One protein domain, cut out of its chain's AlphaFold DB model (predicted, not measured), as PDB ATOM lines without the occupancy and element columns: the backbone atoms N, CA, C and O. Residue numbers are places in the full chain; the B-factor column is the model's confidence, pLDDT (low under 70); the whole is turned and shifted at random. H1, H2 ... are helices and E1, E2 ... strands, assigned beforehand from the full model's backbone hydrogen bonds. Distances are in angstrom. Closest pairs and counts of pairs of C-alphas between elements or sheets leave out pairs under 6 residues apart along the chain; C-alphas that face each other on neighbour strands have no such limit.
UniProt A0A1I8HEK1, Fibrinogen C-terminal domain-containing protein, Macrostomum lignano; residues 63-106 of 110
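AT A GLANCE: This is residues 63 to 106 of the 110 residues of the protein "Fibrinogen C-terminal domain-containing protein" of Macrostomum lignano (UniProt A0A1I8HEK1). With little regular structure, this is a loose, elongated shape: the two-stranded hairpin E1 and E2 makes one end, the short helix H1 lies toward the other, and loops fill the stretch between. Short antiparallel pairings of residues 104 to 105 with 78 to 79 and with 98 to 99 tie these loops together. The printed part has 44 residues, 14 of them in E1, E2 and H1, in that order; the class is mixed, the sheet antiparallel. The radius of gyration of the C-alphas is 11.8 A and the spans are 36 by 22 by 13 A.

HOW THE PARTS SIT: E1, residues 66 to 69, and E2, residues 72 to 75, form an antiparallel hairpin at 145 degrees, with N 74 and O 67 2.8 A apart, within hydrogen-bond range. H1, residues 91 to 96, is apart from E1; each of its O i to N i+4 pairs is within range.

IN THESE COORDINATES: E1 measures 9.9 A from C-alpha 66 at (20.424, -20.634, -39.094), E2 10.2 A, and H1 8.8 A to C-alpha 96 at (13.125, -4.046, -44.667).

THE WHOLE: The C-alphas farthest apart, of Gly 71 and Gly 90, are 36.3 A apart. The printed part has no cut; the link E2 to H1 is long, 15 residues. Residues 63 to 64 have pLDDT under 70.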
ATOM      1  N   ASP A  63      16.105 -17.966 -35.730       64.81
ATOM      2  CA  ASP A  63      16.541 -19.340 -35.474       64.81
ATOM      3  C   ASP A  63      16.203 -20.269 -36.650       64.81
ATOM      4  O   ASP A  63      16.997 -21.149 -36.983       64.81
ATOM      5  N   LYS A  64      15.086 -20.038 -37.361       68.25
ATOM      6  CA  LYS A  64      14.744 -20.784 -38.595       68.25
ATOM      7  C   LYS A  64      15.685 -20.502 -39.765       68.25
ATOM      8  O   LYS A  64      15.697 -21.266 -40.729       68.25
ATOM      9  N   THR A  65      16.448 -19.419 -39.710       78.38
ATOM     10  CA  THR A  65      17.367 -19.016 -40.782       78.38
ATOM     11  C   THR A  65      18.815 -19.429 -40.514       78.38
ATOM     12  O   THR A  65      19.666 -19.254 -41.381       78.38
ATOM     13  N   LEU A  66      19.112 -20.052 -39.371       88.25
ATOM     14  CA  LEU A  66      20.424 -20.634 -39.094       88.25
ATOM     15  C   LEU A  66      20.521 -22.055 -39.662       88.25
ATOM     16  O   LEU A  66      19.745 -22.939 -39.309       88.25
ATOM     17  N   VAL A  67      21.532 -22.305 -40.497       90.50
ATOM     18  CA  VAL A  67      21.854 -23.648 -41.006       90.50
ATOM     19  C   VAL A  67      23.227 -24.095 -40.531       90.50
ATOM     20  O   VAL A  67      24.158 -23.294 -40.445       90.50
ATOM     21  N   GLU A  68      23.377 -25.386 -40.237       93.50
ATOM     22  CA  GLU A  68      24.667 -25.972 -39.883       93.50
ATOM     23  C   GLU A  68      25.252 -26.747 -41.067       93.50
ATOM     24  O   GLU A  68      24.639 -27.677 -41.587       93.50
ATOM     25  N   ILE A  69      26.458 -26.366 -41.494       94.06
ATOM     26  CA  ILE A  69      27.196 -27.027 -42.571       94.06
ATOM     27  C   ILE A  69      28.608 -27.311 -42.059       94.06
ATOM     28  O   ILE A  69      29.360 -26.391 -41.735       94.06
ATOM     29  N   ASN A  70      28.980 -28.592 -41.984       95.06
ATOM     30  CA  ASN A  70      30.289 -29.048 -41.495       95.06
ATOM     31  C   ASN A  70      30.657 -28.487 -40.103       95.06
ATOM     32  O   ASN A  70      31.780 -28.026 -39.892       95.06
ATOM     33  N   GLY A  71      29.702 -28.481 -39.165       93.94
ATOM     34  CA  GLY A  71      29.904 -27.987 -37.796       93.94
ATOM     35  C   GLY A  71      30.030 -26.463 -37.675       93.94
ATOM     36  O   GLY A  71      30.416 -25.959 -36.623       93.94
ATOM     37  N   LYS A  72      29.736 -25.715 -38.745       95.31
ATOM     38  CA  LYS A  72      29.686 -24.249 -38.748       95.31
ATOM     39  C   LYS A  72      28.256 -23.780 -38.964       95.31
ATOM     40  O   LYS A  72      27.557 -24.326 -39.813       95.31
ATOM     41  N   LYS A  73      27.851 -22.745 -38.229       92.75
ATOM     42  CA  LYS A  73      26.546 -22.099 -38.383       92.75
ATOM     43  C   LYS A  73      26.629 -20.977 -39.411       92.75
ATOM     44  O   LYS A  73      27.546 -20.160 -39.351       92.75
ATOM     45  N   PHE A  74      25.666 -20.937 -40.320       90.94
ATOM     46  CA  PHE A  74      25.518 -19.907 -41.338       90.94
ATOM     47  C   PHE A  74      24.135 -19.285 -41.226       90.94
ATOM     48  O   PHE A  74      23.138 -20.000 -41.151       90.94
ATOM     49  N   GLN A  75      24.090 -17.959 -41.247       90.00
ATOM     50  CA  GLN A  75      22.852 -17.211 -41.375       90.00
ATOM     51  C   GLN A  75      22.415 -17.229 -42.842       90.00
ATOM     52  O   GLN A  75      23.122 -16.728 -43.718       90.00
ATOM     53  N   VAL A  76      21.254 -17.811 -43.124       90.31
ATOM     54  CA  VAL A  76      20.620 -17.746 -44.440       90.31
ATOM     55  C   VAL A  76      19.965 -16.379 -44.574       90.31
ATOM     56  O   VAL A  76      18.979 -16.079 -43.908       90.31
ATOM     57  N   ILE A  77      20.529 -15.548 -45.445       89.81
ATOM     58  CA  ILE A  77      20.019 -14.196 -45.718       89.81
ATOM     59  C   ILE A  77      18.927 -14.180 -46.799       89.81
ATOM     60  O   ILE A  77      18.150 -13.235 -46.916       89.81
ATOM     61  N   GLN A  78      18.862 -15.245 -47.599       92.31
ATOM     62  CA  GLN A  78      17.917 -15.397 -48.695       92.31
ATOM     63  C   GLN A  78      17.671 -16.879 -48.970       92.31
ATOM     64  O   GLN A  78      18.626 -17.659 -49.006       92.31
ATOM     65  N   HIS A  79      16.418 -17.259 -49.209       91.19
ATOM     66  CA  HIS A  79      16.062 -18.616 -49.619       91.19
ATOM     67  C   HIS A  79      14.990 -18.610 -50.716       91.19
ATOM     68  O   HIS A  79      14.045 -17.822 -50.640       91.19
ATOM     69  N   ARG A  80      15.126 -19.505 -51.713       92.12
ATOM     70  CA  ARG A  80      14.130 -19.797 -52.763       92.12
ATOM     71  C   ARG A  80      13.908 -21.298 -52.886       92.12
ATOM     72  O   ARG A  80      14.853 -22.038 -53.144       92.12
ATOM     73  N   SER A  81      12.660 -21.734 -52.798       90.31
ATOM     74  CA  SER A  81      12.274 -23.138 -52.949       90.31
ATOM     75  C   SER A  81      10.978 -23.339 -53.733       90.31
ATOM     76  O   SER A  81      10.932 -24.213 -54.596       90.31
ATOM     77  N   LYS A  82       9.937 -22.538 -53.472       86.69
ATOM     78  CA  LYS A  82       8.629 -22.679 -54.137       86.69
ATOM     79  C   LYS A  82       8.508 -21.805 -55.375       86.69
ATOM     80  O   LYS A  82       7.871 -22.207 -56.341       86.69
ATOM     81  N   GLY A  83       9.140 -20.632 -55.359       85.19
ATOM     82  CA  GLY A  83       9.126 -19.698 -56.485       85.19
ATOM     83  C   GLY A  83       7.852 -18.856 -56.579       85.19
ATOM     84  O   GLY A  83       7.721 -18.068 -57.512       85.19
ATOM     85  N   ASP A  84       6.947 -18.974 -55.608       85.56
ATOM     86  CA  ASP A  84       5.669 -18.265 -55.602       85.56
ATOM     87  C   ASP A  84       5.801 -16.804 -55.150       85.56
ATOM     88  O   ASP A  84       4.965 -15.963 -55.487       85.56
ATOM     89  N   LEU A  85       6.816 -16.505 -54.336       86.94
ATOM     90  CA  LEU A  85       7.083 -15.150 -53.876       86.94
ATOM     91  C   LEU A  85       7.849 -14.375 -54.950       86.94
ATOM     92  O   LEU A  85       8.928 -14.784 -55.392       86.94
ATOM     93  N   SER A  86       7.317 -13.214 -55.340       88.88
ATOM     94  CA  SER A  86       8.028 -12.295 -56.230       88.88
ATOM     95  C   SER A  86       9.211 -11.649 -55.511       88.88
ATOM     96  O   SER A  86       9.043 -11.042 -54.453       88.88
ATOM     97  N   PHE A  87      10.382 -11.717 -56.141       92.44
ATOM     98  CA  PHE A  87      11.582 -10.960 -55.758       92.44
ATOM     99  C   PHE A  87      11.748  -9.686 -56.603       92.44
ATOM    100  O   PHE A  87      12.647  -8.886 -56.365       92.44
ATOM    101  N   ALA A  88      10.867  -9.443 -57.577       93.44
ATOM    102  CA  ALA A  88      10.815  -8.167 -58.282       93.44
ATOM    103  C   ALA A  88      10.118  -7.132 -57.383       93.44
ATOM    104  O   ALA A  88       8.906  -6.934 -57.472       93.44
ATOM    105  N   ARG A  89      10.883  -6.539 -56.460       89.25
ATOM    106  CA  ARG A  89      10.412  -5.640 -55.397       89.25
ATOM    107  C   ARG A  89      11.140  -4.294 -55.438       89.25
ATOM    108  O   ARG A  89      12.211  -4.181 -56.030       89.25
ATOM    109  N   GLY A  90      10.536  -3.274 -54.829       90.12
ATOM    110  CA  GLY A  90      11.158  -1.954 -54.680       90.12
ATOM    111  C   GLY A  90      12.260  -1.944 -53.616       90.12
ATOM    112  O   GLY A  90      12.308  -2.832 -52.768       90.12
ATOM    113  N   TRP A  91      13.111  -0.912 -53.639       90.00
ATOM    114  CA  TRP A  91      14.267  -0.781 -52.738       90.00
ATOM    115  C   TRP A  91      13.896  -0.891 -51.256       90.00
ATOM    116  O   TRP A  91      14.481  -1.694 -50.544       90.00
ATOM    117  N   THR A  92      12.847  -0.189 -50.827       84.56
ATOM    118  CA  THR A  92      12.377  -0.215 -49.433       84.56
ATOM    119  C   THR A  92      12.098  -1.634 -48.933       84.56
ATOM    120  O   THR A  92      12.480  -1.986 -47.830       84.56
ATOM    121  N   GLN A  93      11.525  -2.510 -49.766       86.19
ATOM    122  CA  GLN A  93      11.270  -3.897 -49.359       86.19
ATOM    123  C   GLN A  93      12.569  -4.699 -49.195       86.19
ATOM    124  O   GLN A  93      12.639  -5.583 -48.348       86.19
ATOM    125  N   TYR A  94      13.600  -4.402 -49.985       89.12
ATOM    126  CA  TYR A  94      14.921  -5.001 -49.803       89.12
ATOM    127  C   TYR A  94      15.630  -4.471 -48.555       89.12
ATOM    128  O   TYR A  94      16.326  -5.234 -47.892       89.12
ATOM    129  N   GLU A  95      15.419  -3.211 -48.181       86.62
ATOM    130  CA  GLU A  95      15.921  -2.688 -46.908       86.62
ATOM    131  C   GLU A  95      15.255  -3.391 -45.720       86.62
ATOM    132  O   GLU A  95      15.945  -3.808 -44.791       86.62
ATOM    133  N   ASP A  96      13.936  -3.574 -45.791       82.38
ATOM    134  CA  ASP A  96      13.125  -4.046 -44.667       82.38
ATOM    135  C   ASP A  96      13.079  -5.562 -44.502       82.38
ATOM    136  O   ASP A  96      12.815  -6.039 -43.402       82.38
ATOM    137  N   GLY A  97      13.270  -6.306 -45.589       86.88
ATOM    138  CA  GLY A  97      12.965  -7.730 -45.632       86.88
ATOM    139  C   GLY A  97      11.536  -8.014 -46.095       86.88
ATOM    140  O   GLY A  97      10.616  -7.195 -45.992       86.88
ATOM    141  N   PHE A  98      11.357  -9.197 -46.677       86.62
ATOM    142  CA  PHE A  98      10.060  -9.713 -47.104       86.62
ATOM    143  C   PHE A  98      10.119 -11.231 -47.253       86.62
ATOM    144  O   PHE A  98      11.133 -11.792 -47.672       86.62
ATOM    145  N   GLY A  99       8.998 -11.902 -47.002       84.19
ATOM    146  CA  GLY A  99       8.821 -13.292 -47.402       84.19
ATOM    147  C   GLY A  99       7.991 -14.129 -46.452       84.19
ATOM    148  O   GLY A  99       7.235 -13.614 -45.631       84.19
ATOM    149  N   ASP A 100       8.109 -15.436 -46.627       80.31
ATOM    150  CA  ASP A 100       7.452 -16.459 -45.829       80.31
ATOM    151  C   ASP A 100       8.469 -17.504 -45.340       80.31
ATOM    152  O   ASP A 100       9.680 -17.313 -45.423       80.31
ATOM    153  N   GLU A 101       7.989 -18.620 -44.795       78.62
ATOM    154  CA  GLU A 101       8.862 -19.677 -44.267       78.62
ATOM    155  C   GLU A 101       9.690 -20.402 -45.344       78.62
ATOM    156  O   GLU A 101      10.578 -21.187 -45.015       78.62
ATOM    157  N   THR A 102       9.371 -20.205 -46.624       83.81
ATOM    158  CA  THR A 102       9.897 -20.980 -47.754       83.81
ATOM    159  C   THR A 102      10.611 -20.141 -48.799       83.81
ATOM    160  O   THR A 102      11.574 -20.629 -49.383       83.81
ATOM    161  N   ASP A 103      10.187 -18.905 -49.028       88.75
ATOM    162  CA  ASP A 103      10.856 -17.948 -49.898       88.75
ATOM    163  C   ASP A 103      11.000 -16.631 -49.121       88.75
ATOM    164  O   ASP A 103       9.992 -16.079 -48.684       88.75
ATOM    165  N   PHE A 104      12.215 -16.107 -48.934       88.62
ATOM    166  CA  PHE A 104      12.405 -14.853 -48.189       88.62
ATOM    167  C   PHE A 104      13.715 -14.127 -48.497       88.62
ATOM    168  O   PHE A 104      14.673 -14.713 -49.003       88.62
ATOM    169  N   TRP A 105      13.735 -12.847 -48.129       89.94
ATOM    170  CA  TRP A 105      14.888 -11.967 -47.983       89.94
ATOM    171  C   TRP A 105      14.834 -11.338 -46.585       89.94
ATOM    172  O   TRP A 105      13.790 -10.801 -46.211       89.94
ATOM    173  N   ILE A 106      15.920 -11.409 -45.811       86.62
ATOM    174  CA  ILE A 106      15.906 -10.977 -44.398       86.62
ATOM    175  C   ILE A 106      15.939  -9.454 -44.192       86.62
ATOM    176  O   ILE A 106      15.689  -9.004 -43.079       86.62
TER     177      ILE A 106